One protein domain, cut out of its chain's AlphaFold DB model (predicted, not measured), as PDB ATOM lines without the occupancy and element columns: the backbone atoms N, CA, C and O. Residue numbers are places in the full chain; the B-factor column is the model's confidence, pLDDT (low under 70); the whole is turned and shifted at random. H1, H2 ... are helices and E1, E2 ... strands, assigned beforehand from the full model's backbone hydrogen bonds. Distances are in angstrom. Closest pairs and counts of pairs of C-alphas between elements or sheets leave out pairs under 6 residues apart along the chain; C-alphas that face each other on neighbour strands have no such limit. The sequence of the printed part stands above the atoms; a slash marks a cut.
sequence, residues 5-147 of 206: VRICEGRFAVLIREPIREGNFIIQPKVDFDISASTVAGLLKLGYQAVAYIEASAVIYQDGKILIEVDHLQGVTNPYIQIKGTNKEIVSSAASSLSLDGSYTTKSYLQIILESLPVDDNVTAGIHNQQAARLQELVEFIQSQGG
ATOM      1  N   VAL A   5     120.222  66.512 178.239       95.19
ATOM      2  CA  VAL A   5     119.275  67.266 179.062       95.19
ATOM      3  C   VAL A   5     118.993  66.443 180.311       95.19
ATOM      4  O   VAL A   5     118.622  65.275 180.211       95.19
ATOM      5  N   ARG A   6     119.202  67.033 181.486       94.62
ATOM      6  CA  ARG A   6     118.829  66.452 182.777       94.62
ATOM      7  C   ARG A   6     117.526  67.077 183.241       94.62
ATOM      8  O   ARG A   6     117.372  68.293 183.170       94.62
ATOM      9  N   ILE A   7     116.640  66.241 183.766       92.88
ATOM     10  CA  ILE A   7     115.412  66.664 184.432       92.88
ATOM     11  C   ILE A   7     115.510  66.197 185.879       92.88
ATOM     12  O   ILE A   7     115.770  65.023 186.133       92.88
ATOM     13  N   CYS A   8     115.362  67.115 186.826       89.69
ATOM     14  CA  CYS A   8     115.379  66.804 188.251       89.69
ATOM     15  C   CYS A   8     114.350  67.689 188.950       89.69
ATOM     16  O   CYS A   8     114.470  68.912 188.896       89.69
ATOM     17  N   GLU A   9     113.328  67.089 189.568       86.50
ATOM     18  CA  GLU A   9     112.289  67.825 190.313       86.50
ATOM     19  C   GLU A   9     111.618  68.940 189.480       86.50
ATOM     20  O   GLU A   9     111.386  70.048 189.957       86.50
ATOM     21  N   GLY A  10     111.370  68.680 188.192       82.88
ATOM     22  CA  GLY A  10     110.782  69.661 187.268       82.88
ATOM     23  C   GLY A  10     111.742  70.745 186.762       82.88
ATOM     24  O   GLY A  10     111.346  71.564 185.936       82.88
ATOM     25  N   ARG A  11     113.008  70.746 187.196       89.31
ATOM     26  CA  ARG A  11     114.057  71.627 186.667       89.31
ATOM     27  C   ARG A  11     114.797  70.950 185.525       89.31
ATOM     28  O   ARG A  11     115.135  69.770 185.616       89.31
ATOM     29  N   PHE A  12     115.073  71.715 184.474       94.38
ATOM     30  CA  PHE A  12     115.803  71.252 183.301       94.38
ATOM     31  C   PHE A  12     117.204  71.853 183.297       94.38
ATOM     32  O   PHE A  12     117.376  73.038 183.574       94.38
ATOM     33  N   ALA A  13     118.198  71.048 182.936       96.19
ATOM     34  CA  ALA A  13     119.557  71.518 182.724       96.19
ATOM     35  C   ALA A  13     120.156  70.895 181.463       96.19
ATOM     36  O   ALA A  13     120.002  69.696 181.227       96.19
ATOM     37  N   VAL A  14     120.866  71.687 180.665       95.38
ATOM     38  CA  VAL A  14     121.699  71.186 179.566       95.38
ATOM     39  C   VAL A  14     123.103  70.959 180.091       95.38
ATOM     40  O   VAL A  14     123.707  71.853 180.676       95.38
ATOM     41  N   LEU A  15     123.623  69.757 179.864       94.25
ATOM     42  CA  LEU A  15     124.961  69.348 180.260       94.25
ATOM     43  C   LEU A  15     125.825  69.217 179.005       94.25
ATOM     44  O   LEU A  15     125.541  68.388 178.130       94.25
ATOM     45  N   ILE A  16     126.899  69.997 178.941       91.38
ATOM     46  CA  ILE A  16     127.923  69.915 177.898       91.38
ATOM     47  C   ILE A  16     129.173  69.330 178.544       91.38
ATOM     48  O   ILE A  16     129.852  69.968 179.352       91.38
ATOM     49  N   ARG A  17     129.424  68.053 178.247       90.25
ATOM     50  CA  ARG A  17     130.479  67.265 178.885       90.25
ATOM     51  C   ARG A  17     131.093  66.311 177.872       90.25
ATOM     52  O   ARG A  17     130.380  65.499 177.287       90.25
ATOM     53  N   GLU A  18     132.411  66.362 177.741       91.00
ATOM     54  CA  GLU A  18     133.198  65.425 176.937       91.00
ATOM     55  C   GLU A  18     134.151  64.667 177.870       91.00
ATOM     56  O   GLU A  18     135.224  65.166 178.205       91.00
ATOM     57  N   PRO A  19     133.725  63.505 178.404       91.56
ATOM     58  CA  PRO A  19     134.532  62.749 179.349       91.56
ATOM     59  C   PRO A  19     135.743  62.113 178.662       91.56
ATOM     60  O   PRO A  19     135.620  61.466 177.622       91.56
ATOM     61  N   ILE A  20     136.900  62.238 179.302       94.38
ATOM     62  CA  ILE A  20     138.177  61.667 178.884       94.38
ATOM     63  C   ILE A  20     138.502  60.509 179.826       94.38
ATOM     64  O   ILE A  20     138.409  60.640 181.046       94.38
ATOM     65  N   ARG A  21     138.877  59.360 179.262       95.00
ATOM     66  CA  ARG A  21     139.308  58.193 180.040       95.00
ATOM     67  C   ARG A  21     140.809  58.268 180.278       95.00
ATOM     68  O   ARG A  21     141.571  58.405 179.326       95.00
ATOM     69  N   GLU A  22     141.222  58.124 181.527       94.81
ATOM     70  CA  GLU A  22     142.627  58.069 181.916       94.81
ATOM     71  C   GLU A  22     142.828  56.907 182.894       94.81
ATOM     72  O   GLU A  22     142.582  57.020 184.096       94.81
ATOM     73  N   GLY A  23     143.207  55.743 182.359       93.44
ATOM     74  CA  GLY A  23     143.211  54.496 183.125       93.44
ATOM     75  C   GLY A  23     141.817  54.188 183.685       93.44
ATOM     76  O   GLY A  23     140.848  54.102 182.932       93.44
ATOM     77  N   ASN A  24     141.723  54.067 185.011       93.94
ATOM     78  CA  ASN A  24     140.464  53.823 185.727       93.94
ATOM     79  C   ASN A  24     139.689  55.108 186.067       93.94
ATOM     80  O   ASN A  24     138.620  55.037 186.668       93.94
ATOM     81  N   PHE A  25     140.210  56.278 185.695       96.25
ATOM     82  CA  PHE A  25     139.577  57.561 185.968       96.25
ATOM     83  C   PHE A  25     138.814  58.081 184.751       96.25
ATOM     84  O   PHE A  25     139.220  57.909 183.600       96.25
ATOM     85  N   ILE A  26     137.720  58.786 185.031       96.50
ATOM     86  CA  ILE A  26     137.026  59.626 184.059       96.50
ATOM     87  C   ILE A  26     137.307  61.082 184.428       96.50
ATOM     88  O   ILE A  26     136.822  61.581 185.445       96.50
ATOM     89  N   ILE A  27     138.065  61.777 183.585       95.94
ATOM     90  CA  ILE A  27     138.259  63.222 183.675       95.94
ATOM     91  C   ILE A  27     137.134  63.887 182.897       95.94
ATOM     92  O   ILE A  27     136.974  63.662 181.702       95.94
ATOM     93  N   GLN A  28     136.321  64.691 183.576       92.94
ATOM     94  CA  GLN A  28     135.118  65.260 182.980       92.94
ATOM     95  C   GLN A  28     135.085  66.773 183.189       92.94
ATOM     96  O   GLN A  28     134.582  67.221 184.223       92.94
ATOM     97  N   PRO A  29     135.584  67.562 182.221       92.31
ATOM     98  CA  PRO A  29     135.255  68.978 182.117       92.31
ATOM     99  C   PRO A  29     133.732  69.150 182.044       92.31
ATOM    100  O   PRO A  29     133.044  68.352 181.399       92.31
ATOM    101  N   LYS A  30     133.190  70.151 182.744       90.69
ATOM    102  CA  LYS A  30     131.738  70.361 182.845       90.69
ATOM    103  C   LYS A  30     131.390  71.805 182.539       90.69
ATOM    104  O   LYS A  30     131.956  72.711 183.146       90.69
ATOM    105  N   VAL A  31     130.421  71.983 181.650       92.56
ATOM    106  CA  VAL A  31     129.692  73.234 181.469       92.56
ATOM    107  C   VAL A  31     128.211  72.876 181.488       92.56
ATOM    108  O   VAL A  31     127.718  72.207 180.581       92.56
ATOM    109  N   ASP A  32     127.524  73.271 182.554       93.25
ATOM    110  CA  ASP A  32     126.119  72.946 182.778       93.25
ATOM    111  C   ASP A  32     125.310  74.249 182.870       93.25
ATOM    112  O   ASP A  32     125.761  75.216 183.487       93.25
ATOM    113  N   PHE A  33     124.124  74.272 182.264       95.44
ATOM    114  CA  PHE A  33     123.223  75.426 182.266       95.44
ATOM    115  C   PHE A  33     121.833  75.012 182.719       95.44
ATOM    116  O   PHE A  33     121.273  74.065 182.164       95.44
ATOM    117  N   ASP A  34     121.248  75.763 183.648       96.38
ATOM    118  CA  ASP A  34     119.818  75.669 183.926       96.38
ATOM    119  C   ASP A  34     119.038  76.270 182.753       96.38
ATOM    120  O   ASP A  34     119.351  77.357 182.262       96.38
ATOM    121  N   ILE A  35     118.026  75.545 182.285       94.94
ATOM    122  CA  ILE A  35     117.201  75.948 181.147       94.94
ATOM    123  C   ILE A  35     115.717  75.731 181.448       94.94
ATOM    124  O   ILE A  35     115.334  75.017 182.375       94.94
ATOM    125  N   SER A  36     114.850  76.339 180.644       93.50
ATOM    126  CA  SER A  36     113.407  76.100 180.705       93.50
ATOM    127  C   SER A  36     112.991  74.888 179.862       93.50
ATOM    128  O   SER A  36     113.648  74.546 178.875       93.50
ATOM    129  N   ALA A  37     111.822  74.310 180.161       90.94
ATOM    130  CA  ALA A  37     111.168  73.333 179.280       90.94
ATOM    131  C   ALA A  37     110.967  73.889 177.857       90.94
ATOM    132  O   ALA A  37     111.145  73.183 176.866       90.94
ATOM    133  N   SER A  38     110.666  75.188 177.749       91.94
ATOM    134  CA  SER A  38     110.496  75.872 176.468       91.94
ATOM    135  C   SER A  38     111.796  75.898 175.647       91.94
ATOM    136  O   SER A  38     111.754  75.711 174.433       91.94
ATOM    137  N   THR A  39     112.960  76.018 176.293       93.94
ATOM    138  CA  THR A  39     114.268  75.918 175.623       93.94
ATOM    139  C   THR A  39     114.484  74.516 175.053       93.94
ATOM    140  O   THR A  39     114.891  74.382 173.900       93.94
ATOM    141  N   VAL A  40     114.140  73.465 175.811       93.94
ATOM    142  CA  VAL A  40     114.203  72.077 175.315       93.94
ATOM    143  C   VAL A  40     113.274  71.883 174.115       93.94
ATOM    144  O   VAL A  40     113.690  71.333 173.098       93.94
ATOM    145  N   ALA A  41     112.038  72.384 174.188       93.31
ATOM    146  CA  ALA A  41     111.095  72.328 173.072       93.31
ATOM    147  C   ALA A  41     111.623  73.067 171.827       93.31
ATOM    148  O   ALA A  41     111.452  72.588 170.705       93.31
ATOM    149  N   GLY A  42     112.297  74.205 172.017       94.06
ATOM    150  CA  GLY A  42     112.983  74.935 170.951       94.06
ATOM    151  C   GLY A  42     114.068  74.099 170.271       94.06
ATOM    152  O   GLY A  42     114.098  74.037 169.044       94.06
ATOM    153  N   LEU A  43     114.900  73.387 171.042       92.56
ATOM    154  CA  LEU A  43     115.904  72.468 170.487       92.56
ATOM    155  C   LEU A  43     115.252  71.386 169.616       92.56
ATOM    156  O   LEU A  43     115.697  71.153 168.494       92.56
ATOM    157  N   LEU A  44     114.163  70.775 170.087       92.75
ATOM    158  CA  LEU A  44     113.437  69.757 169.321       92.75
ATOM    159  C   LEU A  44     112.890  70.316 167.994       92.75
ATOM    160  O   LEU A  44     113.035  69.683 166.951       92.75
ATOM    161  N   LYS A  45     112.328  71.535 168.002       92.50
ATOM    162  CA  LYS A  45     111.848  72.223 166.784       92.50
ATOM    163  C   LYS A  45     112.968  72.542 165.792       92.50
ATOM    164  O   LYS A  45     112.733  72.532 164.589       92.50
ATOM    165  N   LEU A  46     114.180  72.799 166.284       93.69
ATOM    166  CA  LEU A  46     115.372  73.029 165.459       93.69
ATOM    167  C   LEU A  46     115.956  71.735 164.865       93.69
ATOM    168  O   LEU A  46     116.989  71.783 164.201       93.69
ATOM    169  N   GLY A  47     115.312  70.586 165.090       91.75
ATOM    170  CA  GLY A  47     115.710  69.302 164.520       91.75
ATOM    171  C   GLY A  47     116.637  68.477 165.410       91.75
ATOM    172  O   GLY A  47     117.120  67.435 164.968       91.75
ATOM    173  N   TYR A  48     116.875  68.884 166.663       92.69
ATOM    174  CA  TYR A  48     117.534  67.999 167.620       92.69
ATOM    175  C   TYR A  48     116.598  66.842 167.962       92.69
ATOM    176  O   TYR A  48     115.441  67.050 168.320       92.69
ATOM    177  N   GLN A  49     117.108  65.619 167.881       90.62
ATOM    178  CA  GLN A  49     116.350  64.417 168.207       90.62
ATOM    179  C   GLN A  49     116.800  63.872 169.556       90.62
ATOM    180  O   GLN A  49     117.997  63.746 169.824       90.62
ATOM    181  N   ALA A  50     115.836  63.537 170.410       91.44
ATOM    182  CA  ALA A  50     116.127  62.790 171.619       91.44
ATOM    183  C   ALA A  50     116.318  61.314 171.240       91.44
ATOM    184  O   ALA A  50     115.429  60.700 170.661       91.44
ATOM    185  N   VAL A  51     117.503  60.771 171.523       89.62
ATOM    186  CA  VAL A  51     117.923  59.439 171.041       89.62
ATOM    187  C   VAL A  51     117.991  58.381 172.139       89.62
ATOM    188  O   VAL A  51     118.107  57.198 171.844       89.62
ATOM    189  N   ALA A  52     117.960  58.794 173.406       89.12
ATOM    190  CA  ALA A  52     118.006  57.894 174.548       89.12
ATOM    191  C   ALA A  52     117.373  58.555 175.775       89.12
ATOM    192  O   ALA A  52     117.513  59.764 175.979       89.12
ATOM    193  N   TYR A  53     116.735  57.737 176.609       90.56
ATOM    194  CA  TYR A  53     116.204  58.119 177.911       90.56
ATOM    195  C   TYR A  53     116.868  57.262 178.988       90.56
ATOM    196  O   TYR A  53     116.958  56.044 178.848       90.56
ATOM    197  N   ILE A  54     117.364  57.906 180.044       91.38
ATOM    198  CA  ILE A  54     117.964  57.235 181.198       91.38
ATOM    199  C   ILE A  54     117.285  57.778 182.445       91.38
ATOM    200  O   ILE A  54     117.377  58.973 182.730       91.38
ATOM    201  N   GLU A  55     116.656  56.883 183.196       92.12
ATOM    202  CA  GLU A  55     116.114  57.179 184.513       92.12
ATOM    203  C   GLU A  55     117.082  56.675 185.585       92.12
ATOM    204  O   GLU A  55     117.541  55.529 185.546       92.12
ATOM    205  N   ALA A  56     117.421  57.552 186.525       93.12
ATOM    206  CA  ALA A  56     118.336  57.240 187.609       93.12
ATOM    207  C   ALA A  56     117.961  58.016 188.873       93.12
ATOM    208  O   ALA A  56     117.549  59.176 188.798       93.12
ATOM    209  N   SER A  57     118.169  57.394 190.029       94.31
ATOM    210  CA  SER A  57     118.136  58.056 191.333       94.31
ATOM    211  C   SER A  57     119.507  57.964 191.993       94.31
ATOM    212  O   SER A  57     120.274  57.044 191.716       94.31
ATOM    213  N   ALA A  58     119.838  58.931 192.844       94.75
ATOM    214  CA  ALA A  58     121.137  58.983 193.501       94.75
ATOM    215  C   ALA A  58     120.988  59.384 194.966       94.75
ATOM    216  O   ALA A  58     120.259  60.326 195.284       94.75
ATOM    217  N   VAL A  59     121.718  58.700 195.846       96.12
ATOM    218  CA  VAL A  59     121.957  59.161 197.221       96.12
ATOM    219  C   VAL A  59     123.327  59.821 197.263       96.12
ATOM    220  O   VAL A  59     124.307  59.232 196.814       96.12
ATOM    221  N   ILE A  60     123.387  61.049 197.775       96.06
ATOM    222  CA  ILE A  60     124.573  61.903 197.683       96.06
ATOM    223  C   ILE A  60     125.178  62.123 199.073       96.06
ATOM    224  O   ILE A  60     124.482  62.545 199.995       96.06
ATOM    225  N   TYR A  61     126.486  61.903 199.189       96.44
ATOM    226  CA  TYR A  61     127.301  62.208 200.365       96.44
ATOM    227  C   TYR A  61     128.424  63.169 199.973       96.44
ATOM    228  O   TYR A  61     129.098  62.963 198.964       96.44
ATOM    229  N   GLN A  62     128.650  64.215 200.766       95.44
ATOM    230  CA  GLN A  62     129.669  65.222 200.475       95.44
ATOM    231  C   GLN A  62     130.350  65.696 201.757       95.44
ATOM    232  O   GLN A  62     129.676  66.013 202.735       95.44
ATOM    233  N   ASP A  63     131.678  65.795 201.729       89.25
ATOM    234  CA  ASP A  63     132.497  66.273 202.855       89.25
ATOM    235  C   ASP A  63     133.341  67.520 202.506       89.25
ATOM    236  O   ASP A  63     134.214  67.941 203.263       89.25
ATOM    237  N   GLY A  64     133.094  68.105 201.331       89.19
ATOM    238  CA  GLY A  64     133.820  69.256 200.789       89.19
ATOM    239  C   GLY A  64     135.095  68.901 200.018       89.19
ATOM    240  O   GLY A  64     135.542  69.712 199.210       89.19
ATOM    241  N   LYS A  65     135.654  67.698 200.198       91.31
ATOM    242  CA  LYS A  65     136.821  67.204 199.445       91.31
ATOM    243  C   LYS A  65     136.404  66.259 198.327       91.31
ATOM    244  O   LYS A  65     136.931  66.344 197.217       91.31
ATOM    245  N   ILE A  66     135.452  65.384 198.627       95.94
ATOM    246  CA  ILE A  66     134.881  64.424 197.695       95.94
ATOM    247  C   ILE A  66     133.354  64.489 197.715       95.94
ATOM    248  O   ILE A  66     132.721  64.919 198.681       95.94
ATOM    249  N   LEU A  67     132.774  64.054 196.605       96.94
ATOM    250  CA  LEU A  67     131.351  63.820 196.427       96.94
ATOM    251  C   LEU A  67     131.180  62.348 196.057       96.94
ATOM    252  O   LEU A  67     131.763  61.896 195.071       96.94
ATOM    253  N   ILE A  68     130.405  61.615 196.846       97.50
ATOM    254  CA  ILE A  68     130.070  60.216 196.597       97.50
ATOM    255  C   ILE A  68     128.590  60.151 196.236       97.50
ATOM    256  O   ILE A  68     127.743  60.619 196.994       97.50
ATOM    257  N   GLU A  69     128.286  59.567 195.086       97.56
ATOM    258  CA  GLU A  69     126.922  59.321 194.626       97.56
ATOM    259  C   GLU A  69     126.705  57.808 194.523       97.56
ATOM    260  O   GLU A  69     127.511  57.103 193.915       97.56
ATOM    261  N   VAL A  70     125.642  57.308 195.153       97.50
ATOM    262  CA  VAL A  70     125.172  55.926 194.999       97.50
ATOM    263  C   VAL A  70     124.013  55.938 194.012       97.50
ATOM    264  O   VAL A  70     122.880  56.269 194.376       97.50
ATOM    265  N   ASP A  71     124.316  55.608 192.763       96.81
ATOM    266  CA  ASP A  71     123.416  55.709 191.622       96.81
ATOM    267  C   ASP A  71     122.671  54.397 191.379       96.81
ATOM    268  O   ASP A  71     123.271  53.342 191.159       96.81
ATOM    269  N   HIS A  72     121.346  54.480 191.346       96.44
ATOM    270  CA  HIS A  72     120.460  53.393 190.955       96.44
ATOM    271  C   HIS A  72     119.928  53.694 189.557       96.44
ATOM    272  O   HIS A  72     119.142  54.623 189.368       96.44
ATOM    273  N   LEU A  73     120.379  52.919 188.570       94.00
ATOM    274  CA  LEU A  73     119.936  53.039 187.183       94.00
ATOM    275  C   LEU A  73     118.711  52.148 186.962       94.00
ATOM    276  O   LEU A  73     118.727  50.967 187.309       94.00
ATOM    277  N   GLN A  74     117.657  52.691 186.357       89.62
ATOM    278  CA  GLN A  74     116.482  51.894 186.018       89.62
ATOM    279  C   GLN A  74     116.864  50.771 185.039       89.62
ATOM    280  O   GLN A  74     117.527  51.007 184.031       89.62
ATOM    281  N   GLY A  75     116.440  49.542 185.342       84.31
ATOM    282  CA  GLY A  75     116.761  48.354 184.543       84.31
ATOM    283  C   GLY A  75     118.092  47.682 184.896       84.31
ATOM    284  O   GLY A  75     118.373  46.613 184.369       84.31
ATOM    285  N   VAL A  76     118.876  48.246 185.821       90.50
ATOM    286  CA  VAL A  76     120.130  47.649 186.296       90.50
ATOM    287  C   VAL A  76     119.966  47.185 187.742       90.50
ATOM    288  O   VAL A  76     119.523  47.946 188.596       90.50
ATOM    289  N   THR A  77     120.315  45.928 188.026       88.88
ATOM    290  CA  THR A  77     120.067  45.316 189.345       88.88
ATOM    291  C   THR A  77     120.932  45.905 190.455       88.88
ATOM    292  O   THR A  77     120.434  46.169 191.546       88.88
ATOM    293  N   ASN A  78     122.227  46.089 190.192       92.12
ATOM    294  CA  ASN A  78     123.181  46.547 191.197       92.12
ATOM    295  C   ASN A  78     123.433  48.054 191.050       92.12
ATOM    296  O   ASN A  78     123.590  48.528 189.920       92.12
ATOM    297  N   PRO A  79     123.509  48.805 192.162       95.31
ATOM    298  CA  PRO A  79     123.851  50.218 192.113       95.31
ATOM    299  C   PRO A  79     125.311  50.423 191.703       95.31
ATOM    300  O   PRO A  79     126.169  49.563 191.914       95.31
ATOM    301  N   TYR A  80     125.597  51.605 191.166       96.69
ATOM    302  CA  TYR A  80     126.953  52.067 190.891       96.69
ATOM    303  C   TYR A  80     127.342  53.167 191.871       96.69
ATOM    304  O   TYR A  80     126.517  53.985 192.262       96.69
ATOM    305  N   ILE A  81     128.616  53.204 192.252       97.12
ATOM    306  CA  ILE A  81     129.157  54.258 193.111       97.12
ATOM    307  C   ILE A  81     130.033  55.172 192.258       97.12
ATOM    308  O   ILE A  81     130.997  54.717 191.640       97.12
ATOM    309  N   GLN A  82     129.724  56.467 192.243       97.12
ATOM    310  CA  GLN A  82     130.596  57.492 191.681       97.12
ATOM    311  C   GLN A  82     131.300  58.255 192.791       97.12
ATOM    312  O   GLN A  82     130.661  58.918 193.599       97.12
ATOM    313  N   ILE A  83     132.632  58.227 192.774       97.31
ATOM    314  CA  ILE A  83     133.472  59.042 193.652       97.31
ATOM    315  C   ILE A  83     134.066  60.165 192.808       97.31
ATOM    316  O   ILE A  83     134.777  59.921 191.833       97.31
ATOM    317  N   LYS A  84     133.749  61.409 193.160       96.25
ATOM    318  CA  LYS A  84     134.154  62.607 192.422       96.25
ATOM    319  C   LYS A  84     134.999  63.493 193.323       96.25
ATOM    320  O   LYS A  84     134.665  63.722 194.479       96.25
ATOM    321  N   GLY A  85     136.067  64.037 192.764       95.75
ATOM    322  CA  GLY A  85     136.965  64.968 193.435       95.75
ATOM    323  C   GLY A  85     137.886  65.629 192.418       95.75
ATOM    324  O   GLY A  85     137.962  65.198 191.267       95.75
ATOM    325  N   THR A  86     138.572  66.692 192.829       94.25
ATOM    326  CA  THR A  86     139.551  67.402 191.986       94.25
ATOM    327  C   THR A  86     140.959  66.810 192.081       94.25
ATOM    328  O   THR A  86     141.805  67.123 191.249       94.25
ATOM    329  N   ASN A  87     141.211  65.942 193.065       94.69
ATOM    330  CA  ASN A  87     142.491  65.279 193.297       94.69
ATOM    331  C   ASN A  87     142.330  63.750 193.173       94.69
ATOM    332  O   ASN A  87     141.471  63.156 193.831       94.69
ATOM    333  N   LYS A  88     143.152  63.120 192.324       94.44
ATOM    334  CA  LYS A  88     143.060  61.686 192.005       94.44
ATOM    335  C   LYS A  88     143.457  60.802 193.179       94.44
ATOM    336  O   LYS A  88     142.831  59.767 193.391       94.44
ATOM    337  N   GLU A  89     144.460  61.208 193.945       95.44
ATOM    338  CA  GLU A  89     144.973  60.450 195.084       95.44
ATOM    339  C   GLU A  89     143.911  60.346 196.187       95.44
ATOM    340  O   GLU A  89     143.689  59.268 196.735       95.44
ATOM    341  N   ILE A  90     143.181  61.436 196.449       95.88
ATOM    342  CA  ILE A  90     142.064  61.461 197.402       95.88
ATOM    343  C   ILE A  90     140.914  60.571 196.910       95.88
ATOM    344  O   ILE A  90     140.383  59.781 197.689       95.88
ATOM    345  N   VAL A  91     140.546  60.653 195.625       96.44
ATOM    346  CA  VAL A  91     139.498  59.795 195.039       96.44
ATOM    347  C   VAL A  91     139.883  58.316 195.136       96.44
ATOM    348  O   VAL A  91     139.060  57.496 195.535       96.44
ATOM    349  N   SER A  92     141.139  57.979 194.832       95.75
ATOM    350  CA  SER A  92     141.651  56.611 194.942       95.75
ATOM    351  C   SER A  92     141.644  56.118 196.387       95.75
ATOM    352  O   SER A  92     141.184  55.015 196.652       95.75
ATOM    353  N   SER A  93     142.096  56.940 197.337       96.06
ATOM    354  CA  SER A  93     142.096  56.586 198.760       96.06
ATOM    355  C   SER A  93     140.679  56.349 199.295       96.06
ATOM    356  O   SER A  93     140.461  55.408 200.064       96.06
ATOM    357  N   ALA A  94     139.699  57.145 198.853       96.06
ATOM    358  CA  ALA A  94     138.293  56.939 199.188       96.06
ATOM    359  C   ALA A  94     137.751  55.630 198.593       96.06
ATOM    360  O   ALA A  94     137.058  54.886 199.284       96.06
ATOM    361  N   ALA A  95     138.111  55.314 197.345       96.00
ATOM    362  CA  ALA A  95     137.724  54.062 196.699       96.00
ATOM    363  C   ALA A  95     138.271  52.833 197.444       96.00
ATOM    364  O   ALA A  95     137.513  51.899 197.711       96.00
ATOM    365  N   SER A  96     139.547  52.852 197.839       96.44
ATOM    366  CA  SER A  96     140.150  51.763 198.619       96.44
ATOM    367  C   SER A  96     139.557  51.663 200.030       96.44
ATOM    368  O   SER A  96     139.305  50.565 200.517       96.44
ATOM    369  N   SER A  97     139.225  52.790 200.673       96.00
ATOM    370  CA  SER A  97     138.536  52.791 201.981       96.00
ATOM    371  C   SER A  97     137.145  52.147 201.918       96.00
ATOM    372  O   SER A  97     136.678  51.579 202.902       96.00
ATOM    373  N   LEU A  98     136.497  52.202 200.752       95.44
ATOM    374  CA  LEU A  98     135.224  51.534 200.477       95.44
ATOM    375  C   LEU A  98     135.397  50.107 199.926       95.44
ATOM    376  O   LEU A  98     134.408  49.478 199.564       95.44
ATOM    377  N   SER A  99     136.629  49.583 199.876       96.69
ATOM    378  CA  SER A  99     136.956  48.250 199.343       96.69
ATOM    379  C   SER A  99     136.503  48.037 197.892       96.69
ATOM    380  O   SER A  99     136.050  46.956 197.523       96.69
ATOM    381  N   LEU A 100     136.612  49.077 197.058       95.81
ATOM    382  CA  LEU A 100     136.183  49.040 195.654       95.81
ATOM    383  C   LEU A 100     137.315  48.683 194.675       95.81
ATOM    384  O   LEU A 100     137.101  48.703 193.461       95.81
ATOM    385  N   ASP A 101     138.518  48.386 195.165       94.81
ATOM    386  CA  ASP A 101     139.687  48.119 194.327       94.81
ATOM    387  C   ASP A 101     139.424  46.988 193.315       94.81
ATOM    388  O   ASP A 101     138.913  45.921 193.648       94.81
ATOM    389  N   GLY A 102     139.747  47.238 192.042       92.75
ATOM    390  CA  GLY A 102     139.548  46.278 190.948       92.75
ATOM    391  C   GLY A 102     138.122  46.194 190.386       92.75
ATOM    392  O   GLY A 102     137.931  45.570 189.346       92.75
ATOM    393  N   SER A 103     137.137  46.857 190.998       94.94
ATOM    394  CA  SER A 103     135.737  46.869 190.522       94.94
ATOM    395  C   SER A 103     135.395  48.029 189.571       94.94
ATOM    396  O   SER A 103     134.247  48.193 189.156       94.94
ATOM    397  N   TYR A 104     136.380  48.864 189.231       95.88
ATOM    398  CA  TYR A 104     136.152  50.117 188.514       95.88
ATOM    399  C   TYR A 104     135.688  49.909 187.070       95.88
ATOM    400  O   TYR A 104     136.099  48.980 186.377       95.88
ATOM    401  N   THR A 105     134.882  50.850 186.579       95.81
ATOM    402  CA  THR A 105     134.442  50.884 185.185       95.81
ATOM    403  C   THR A 105     134.497  52.301 184.629       95.81
ATOM    404  O   THR A 105     134.184  53.269 185.317       95.81
ATOM    405  N   THR A 106     134.869  52.421 183.355       96.25
ATOM    406  CA  THR A 106     134.821  53.683 182.594       96.25
ATOM    407  C   THR A 106     133.704  53.691 181.543       96.25
ATOM    408  O   THR A 106     133.663  54.549 180.646       96.25
ATOM    409  N   LYS A 107     132.791  52.715 181.618       95.06
ATOM    410  CA  LYS A 107     131.598  52.641 180.769       95.06
ATOM    411  C   LYS A 107     130.632  53.768 181.131       95.06
ATOM    412  O   LYS A 107     130.493  54.142 182.291       95.06
ATOM    413  N   SER A 108     129.968  54.324 180.120       92.44
ATOM    414  CA  SER A 108     128.884  55.283 180.365       92.44
ATOM    415  C   SER A 108     127.647  54.555 180.898       92.44
ATOM    416  O   SER A 108     127.469  53.378 180.602       92.44
ATOM    417  N   TYR A 109     126.754  55.249 181.611       93.31
ATOM    418  CA  TYR A 109     125.484  54.641 182.028       93.31
ATOM    419  C   TYR A 109     124.676  54.091 180.856       93.31
ATOM    420  O   TYR A 109     124.113  53.014 180.980       93.31
ATOM    421  N   LEU A 110     124.665  54.781 179.709       90.06
ATOM    422  CA  LEU A 110     123.989  54.277 178.513       90.06
ATOM    423  C   LEU A 110     124.560  52.917 178.097       90.06
ATOM    424  O   LEU A 110     123.811  51.991 177.827       90.06
ATOM    425  N   GLN A 111     125.888  52.788 178.101       91.69
ATOM    426  CA  GLN A 111     126.550  51.525 177.792       91.69
ATOM    427  C   GLN A 111     126.219  50.442 178.829       91.69
ATOM    428  O   GLN A 111     125.913  49.324 178.443       91.69
ATOM    429  N   ILE A 112     126.244  50.773 180.123       93.50
ATOM    430  CA  ILE A 112     125.888  49.838 181.204       93.50
ATOM    431  C   ILE A 112     124.454  49.328 181.029       93.50
ATOM    432  O   ILE A 112     124.225  48.126 181.086       93.50
ATOM    433  N   ILE A 113     123.505  50.232 180.778       90.12
ATOM    434  CA  ILE A 113     122.093  49.890 180.591       90.12
ATOM    435  C   ILE A 113     121.933  48.980 179.373       90.12
ATOM    436  O   ILE A 113     121.326  47.921 179.493       90.12
ATOM    437  N   LEU A 114     122.535  49.334 178.234       87.31
ATOM    438  CA  LEU A 114     122.463  48.526 177.013       87.31
ATOM    439  C   LEU A 114     123.061  47.124 177.194       87.31
ATOM    440  O   LEU A 114     122.525  46.164 176.655       87.31
ATOM    441  N   GLU A 115     124.145  46.993 177.960       88.94
ATOM    442  CA  GLU A 115     124.776  45.700 178.256       88.94
ATOM    443  C   GLU A 115     124.015  44.875 179.307       88.94
ATOM    444  O   GLU A 115     124.140  43.655 179.329       88.94
ATOM    445  N   SER A 116     123.245  45.524 180.185       84.06
ATOM    446  CA  SER A 116     122.409  44.846 181.187       84.06
ATOM    447  C   SER A 116     121.101  44.284 180.629       84.06
ATOM    448  O   SER A 116     120.405  43.552 181.333       84.06
ATOM    449  N   LEU A 117     120.753  44.616 179.381       75.06
ATOM    450  CA  LEU A 117     119.569  44.069 178.732       75.06
ATOM    451  C   LEU A 117     119.749  42.561 178.484       75.06
ATOM    452  O   LEU A 117     120.841  42.121 178.115       75.06
ATOM    453  N   PRO A 118     118.693  41.748 178.669       67.62
ATOM    454  CA  PRO A 118     118.759  40.326 178.360       67.62
ATOM    455  C   PRO A 118     119.090  40.109 176.873       67.62
ATOM    456  O   PRO A 118     118.774  40.932 176.020       67.62
ATOM    457  N   VAL A 119     119.722  38.981 176.548       62.22
ATOM    458  CA  VAL A 119     120.040  38.592 175.155       62.22
ATOM    459  C   VAL A 119     118.808  38.002 174.440       62.22
ATOM    460  O   VAL A 119     118.864  37.663 173.265       62.22
ATOM    461  N   ASP A 120     117.682  37.867 175.143       59.72
ATOM    462  CA  ASP A 120     116.466  37.240 174.629       59.72
ATOM    463  C   ASP A 120     115.615  38.253 173.843       59.72
ATOM    464  O   ASP A 120     114.932  39.097 174.433       59.72
ATOM    465  N   ASP A 121     115.664  38.166 172.508       56.38
ATOM    466  CA  ASP A 121     115.127  39.150 171.551       56.38
ATOM    467  C   ASP A 121     113.693  39.620 171.865       56.38
ATOM    468  O   ASP A 121     113.359  40.792 171.676       56.38
ATOM    469  N   ASN A 122     112.843  38.740 172.408       59.25
ATOM    470  CA  ASN A 122     111.452  39.065 172.734       59.25
ATOM    471  C   ASN A 122     111.298  39.941 173.992       59.25
ATOM    472  O   ASN A 122     110.430  40.817 174.032       59.25
ATOM    473  N   VAL A 123     112.130  39.739 175.019       58.56
ATOM    474  CA  VAL A 123     112.112  40.551 176.253       58.56
ATOM    475  C   VAL A 123     112.827  41.880 176.013       58.56
ATOM    476  O   VAL A 123     112.377  42.931 176.474       58.56
ATOM    477  N   THR A 124     113.899  41.851 175.224       57.22
ATOM    478  CA  THR A 124     114.702  43.022 174.856       57.22
ATOM    479  C   THR A 124     113.910  43.990 173.989       57.22
ATOM    480  O   THR A 124     113.923  45.192 174.255       57.22
ATOM    481  N   ALA A 125     113.126  43.478 173.033       59.06
ATOM    482  CA  ALA A 125     112.168  44.284 172.280       59.06
ATOM    483  C   ALA A 125     111.123  44.937 173.199       59.06
ATOM    484  O   ALA A 125     110.800  46.109 173.023       59.06
ATOM    485  N   GLY A 126     110.625  44.222 174.215       60.41
ATOM    486  CA  GLY A 126     109.677  44.754 175.200       60.41
ATOM    487  C   GLY A 126     110.237  45.920 176.025       60.41
ATOM    488  O   GLY A 126     109.599  46.970 176.115       60.41
ATOM    489  N   ILE A 127     111.446  45.773 176.580       62.53
ATOM    490  CA  ILE A 127     112.113  46.828 177.368       62.53
ATOM    491  C   ILE A 127     112.466  48.028 176.482       62.53
ATOM    492  O   ILE A 127     112.214  49.174 176.861       62.53
ATOM    493  N   HIS A 128     112.992  47.774 175.280       64.25
ATOM    494  CA  HIS A 128     113.306  48.821 174.310       64.25
ATOM    495  C   HIS A 128     112.044  49.592 173.890       64.25
ATOM    496  O   HIS A 128     112.059  50.821 173.833       64.25
ATOM    497  N   ASN A 129     110.923  48.897 173.680       67.75
ATOM    498  CA  ASN A 129     109.633  49.522 173.388       67.75
ATOM    499  C   ASN A 129     109.119  50.363 174.560       67.75
ATOM    500  O   ASN A 129     108.596  51.454 174.341       67.75
ATOM    501  N   GLN A 130     109.297  49.907 175.802       76.31
ATOM    502  CA  GLN A 130     108.889  50.675 176.976       76.31
ATOM    503  C   GLN A 130     109.730  51.948 177.148       76.31
ATOM    504  O   GLN A 130     109.171  53.016 177.396       76.31
ATOM    505  N   GLN A 131     111.053  51.868 176.980       78.38
ATOM    506  CA  GLN A 131     111.931  53.042 177.042       78.38
ATOM    507  C   GLN A 131     111.657  54.027 175.900       78.38
ATOM    508  O   GLN A 131     111.598  55.232 176.140       78.38
ATOM    509  N   ALA A 132     111.432  53.530 174.681       82.81
ATOM    510  CA  ALA A 132     111.058  54.361 173.540       82.81
ATOM    511  C   ALA A 132     109.708  55.062 173.765       82.81
ATOM    512  O   ALA A 132     109.594  56.260 173.519       82.81
ATOM    513  N   ALA A 133     108.711  54.351 174.303       86.25
ATOM    514  CA  ALA A 133     107.412  54.931 174.638       86.25
ATOM    515  C   ALA A 133     107.528  56.020 175.716       86.25
ATOM    516  O   ALA A 133     106.949  57.092 175.567       86.25
ATOM    517  N   ARG A 134     108.324  55.787 176.770       88.38
ATOM    518  CA  ARG A 134     108.593  56.792 177.815       88.38
ATOM    519  C   ARG A 134     109.312  58.020 177.276       88.38
ATOM    520  O   ARG A 134     108.981  59.141 177.651       88.38
ATOM    521  N   LEU A 135     110.285  57.817 176.391       90.75
ATOM    522  CA  LEU A 135     110.981  58.915 175.737       90.75
ATOM    523  C   LEU A 135     110.015  59.748 174.885       90.75
ATOM    524  O   LEU A 135     110.054  60.974 174.954       90.75
ATOM    525  N   GLN A 136     109.138  59.090 174.124       91.00
ATOM    526  CA  GLN A 136     108.132  59.754 173.301       91.00
ATOM    527  C   GLN A 136     107.140  60.555 174.156       91.00
ATOM    528  O   GLN A 136     106.932  61.737 173.893       91.00
ATOM    529  N   GLU A 137     106.611  59.955 175.227       91.50
ATOM    530  CA  GLU A 137     105.733  60.617 176.205       91.50
ATOM    531  C   GLU A 137     106.398  61.879 176.783       91.50
ATOM    532  O   GLU A 137     105.790  62.949 176.847       91.50
ATOM    533  N   LEU A 138     107.679  61.785 177.151       90.50
ATOM    534  CA  LEU A 138     108.438  62.912 177.685       90.50
ATOM    535  C   LEU A 138     108.640  64.024 176.647       90.50
ATOM    536  O   LEU A 138     108.518  65.208 176.971       90.50
ATOM    537  N   VAL A 139     108.957  63.659 175.404       91.69
ATOM    538  CA  VAL A 139     109.127  64.608 174.296       91.69
ATOM    539  C   VAL A 139     107.818  65.351 174.024       91.69
ATOM    540  O   VAL A 139     107.827  66.581 173.944       91.69
ATOM    541  N   GLU A 140     106.698  64.637 173.952       91.69
ATOM    542  CA  GLU A 140     105.365  65.218 173.756       91.69
ATOM    543  C   GLU A 140     104.981  66.149 174.911       91.69
ATOM    544  O   GLU A 140     104.550  67.285 174.690       91.69
ATOM    545  N   PHE A 141     105.227  65.722 176.152       90.06
ATOM    546  CA  PHE A 141     105.009  66.540 177.342       90.06
ATOM    547  C   PHE A 141     105.806  67.850 177.299       90.06
ATOM    548  O   PHE A 141     105.252  68.925 177.543       90.06
ATOM    549  N   ILE A 142     107.093  67.801 176.948       90.38
ATOM    550  CA  ILE A 142     107.941  68.998 176.839       90.38
ATOM    551  C   ILE A 142     107.452  69.918 175.713       90.38
ATOM    552  O   ILE A 142     107.387  71.137 175.893       90.38
ATOM    553  N   GLN A 143     107.078  69.357 174.562       88.50
ATOM    554  CA  GLN A 143     106.561  70.135 173.436       88.50
ATOM    555  C   GLN A 143     105.242  70.835 173.780       88.50
ATOM    556  O   GLN A 143     105.082  72.004 173.422       88.50
ATOM    557  N   SER A 144     104.347  70.181 174.530       86.25
ATOM    558  CA  SER A 144     103.091  70.789 174.994       86.25
ATOM    559  C   SER A 144     103.312  71.993 175.922       86.25
ATOM    560  O   SER A 144     102.586  72.981 175.841       86.25
ATOM    561  N   GLN A 145     104.366  71.968 176.746       78.88
ATOM    562  CA  GLN A 145     104.733  73.088 177.621       78.88
ATOM    563  C   GLN A 145     105.439  74.230 176.875       78.88
ATOM    564  O   GLN A 145     105.374  75.388 177.285       78.88
ATOM    565  N   GLY A 146     106.117  73.925 175.765       63.75
ATOM    566  CA  GLY A 146     106.828  74.895 174.925       63.75
ATOM    567  C   GLY A 146     105.936  75.734 173.999       63.75
ATOM    568  O   GLY A 146     106.461  76.429 173.124       63.75
ATOM    569  N   GLY A 147     104.610  75.659 174.154       52.97
ATOM    570  CA  GLY A 147     103.616  76.317 173.303       52.97
ATOM    571  C   GLY A 147     103.526  77.845 173.424       52.97
ATOM    572  O   GLY A 147     102.974  78.469 172.529       52.97
TER     573      GLY A 147
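AT A GLANCE: This is residues 5 to 147 of the 206 residues of the protein "CYTH domain-containing protein" of Aegilops tauschii subsp. strangulata (UniProt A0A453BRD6). The model is an open frame of three small sheets and four helices with few contacts between them: a long arm of two chain runs goes from E2 and E5 to the hairpin E3 and E4 at its tip, and the twisted sheet E6, E7, E8 has an edge near that tip. H1 packs on E1 and E2 at one end of the frame, H2 packs on E8 at the other, and the long helix H4 makes a side of its own, meeting H1 with its last residues. The printed part has 143 residues, with eight named strands and four named helices in the order E1 to E5, H1, E6 to E8, H2, H3, H4; the class is mixed, helices and strands, and the sheets, E1 E2 E5, E3 E4 and E6 E7 E8, are antiparallel. It is only just compact, close to loose, with a radius of gyration of the C-alphas of 17.5 A and spans of 49 by 39 by 25 A.

IN THESE COORDINATES: Find C-alpha 5 at (119.275, 67.266, 179.062), where E1, residues 5 to 8, begins. E2 is residues 11 to 16, 16.5 A long; E3 is 20 to 22, E4 25 to 27 and E5 31 to 35. H1 follows at residues 37 to 45, 12.6 A. Look next at C-alpha 56 at (118.336, 57.240, 187.609): E6 runs from there to 62, 18.9 A. E7 is residues 66 to 73, 21.5 A, and E8 is 80 to 85, 16.5 A. H2 is residues 88 to 97, 14.1 A, and H3 is 109 to 116. H4, residues 121 to 147, runs 38.9 A to C-alpha 147 at (103.616, 76.317, 173.303).

HOW THE PARTS SIT: E1 and E2 form a hairpin, with N 6 and O 13 at 2.8 A; E2 and E5 have N 14 and O 33 at 2.8 A. The hairpin E3 and E4 has N 20 and O 27 at 2.8 A. H1 is on the sheet E1 E2 E5; the closest C-alphas of E2 and H1 are those of Phe 12 and Ala 37, 6.5 A. H4 touches H1 with residues 142 to 147 alone, the C-alphas of Ser 38 and Gly 146 being closest at 4.1 A, at a steep tilt of 69 degrees, only just short of about perpendicular, opposite ways. E6, E7 and E8 form a meander, each strand the antiparallel neighbour of the one before, with N 61 and O 68 at 2.8 A and N 71 and O 80 at 2.8 A. H2 is on this sheet, over E8 at a height of 8.7 A; the C-alphas of Gly 85 and Val 91 are closest, 6.0 A. H3 only grazes it, with residues 109 to 113. E4 and E8 are near each other. In H1, H2 and H3 every O i to N i+4 pair is within hydrogen-bond range; in H4, 22 of 23 are.

THE WHOLE: The two C-alphas farthest apart, those of Ser 97 and Gly 147, are 50.9 A from each other. The printed part has no cut, and its one long link is from H2 to H3, 11 residues. The mean pLDDT of the printed part is 89.4; residues 118 to 129 and 146 to 147 are under 70.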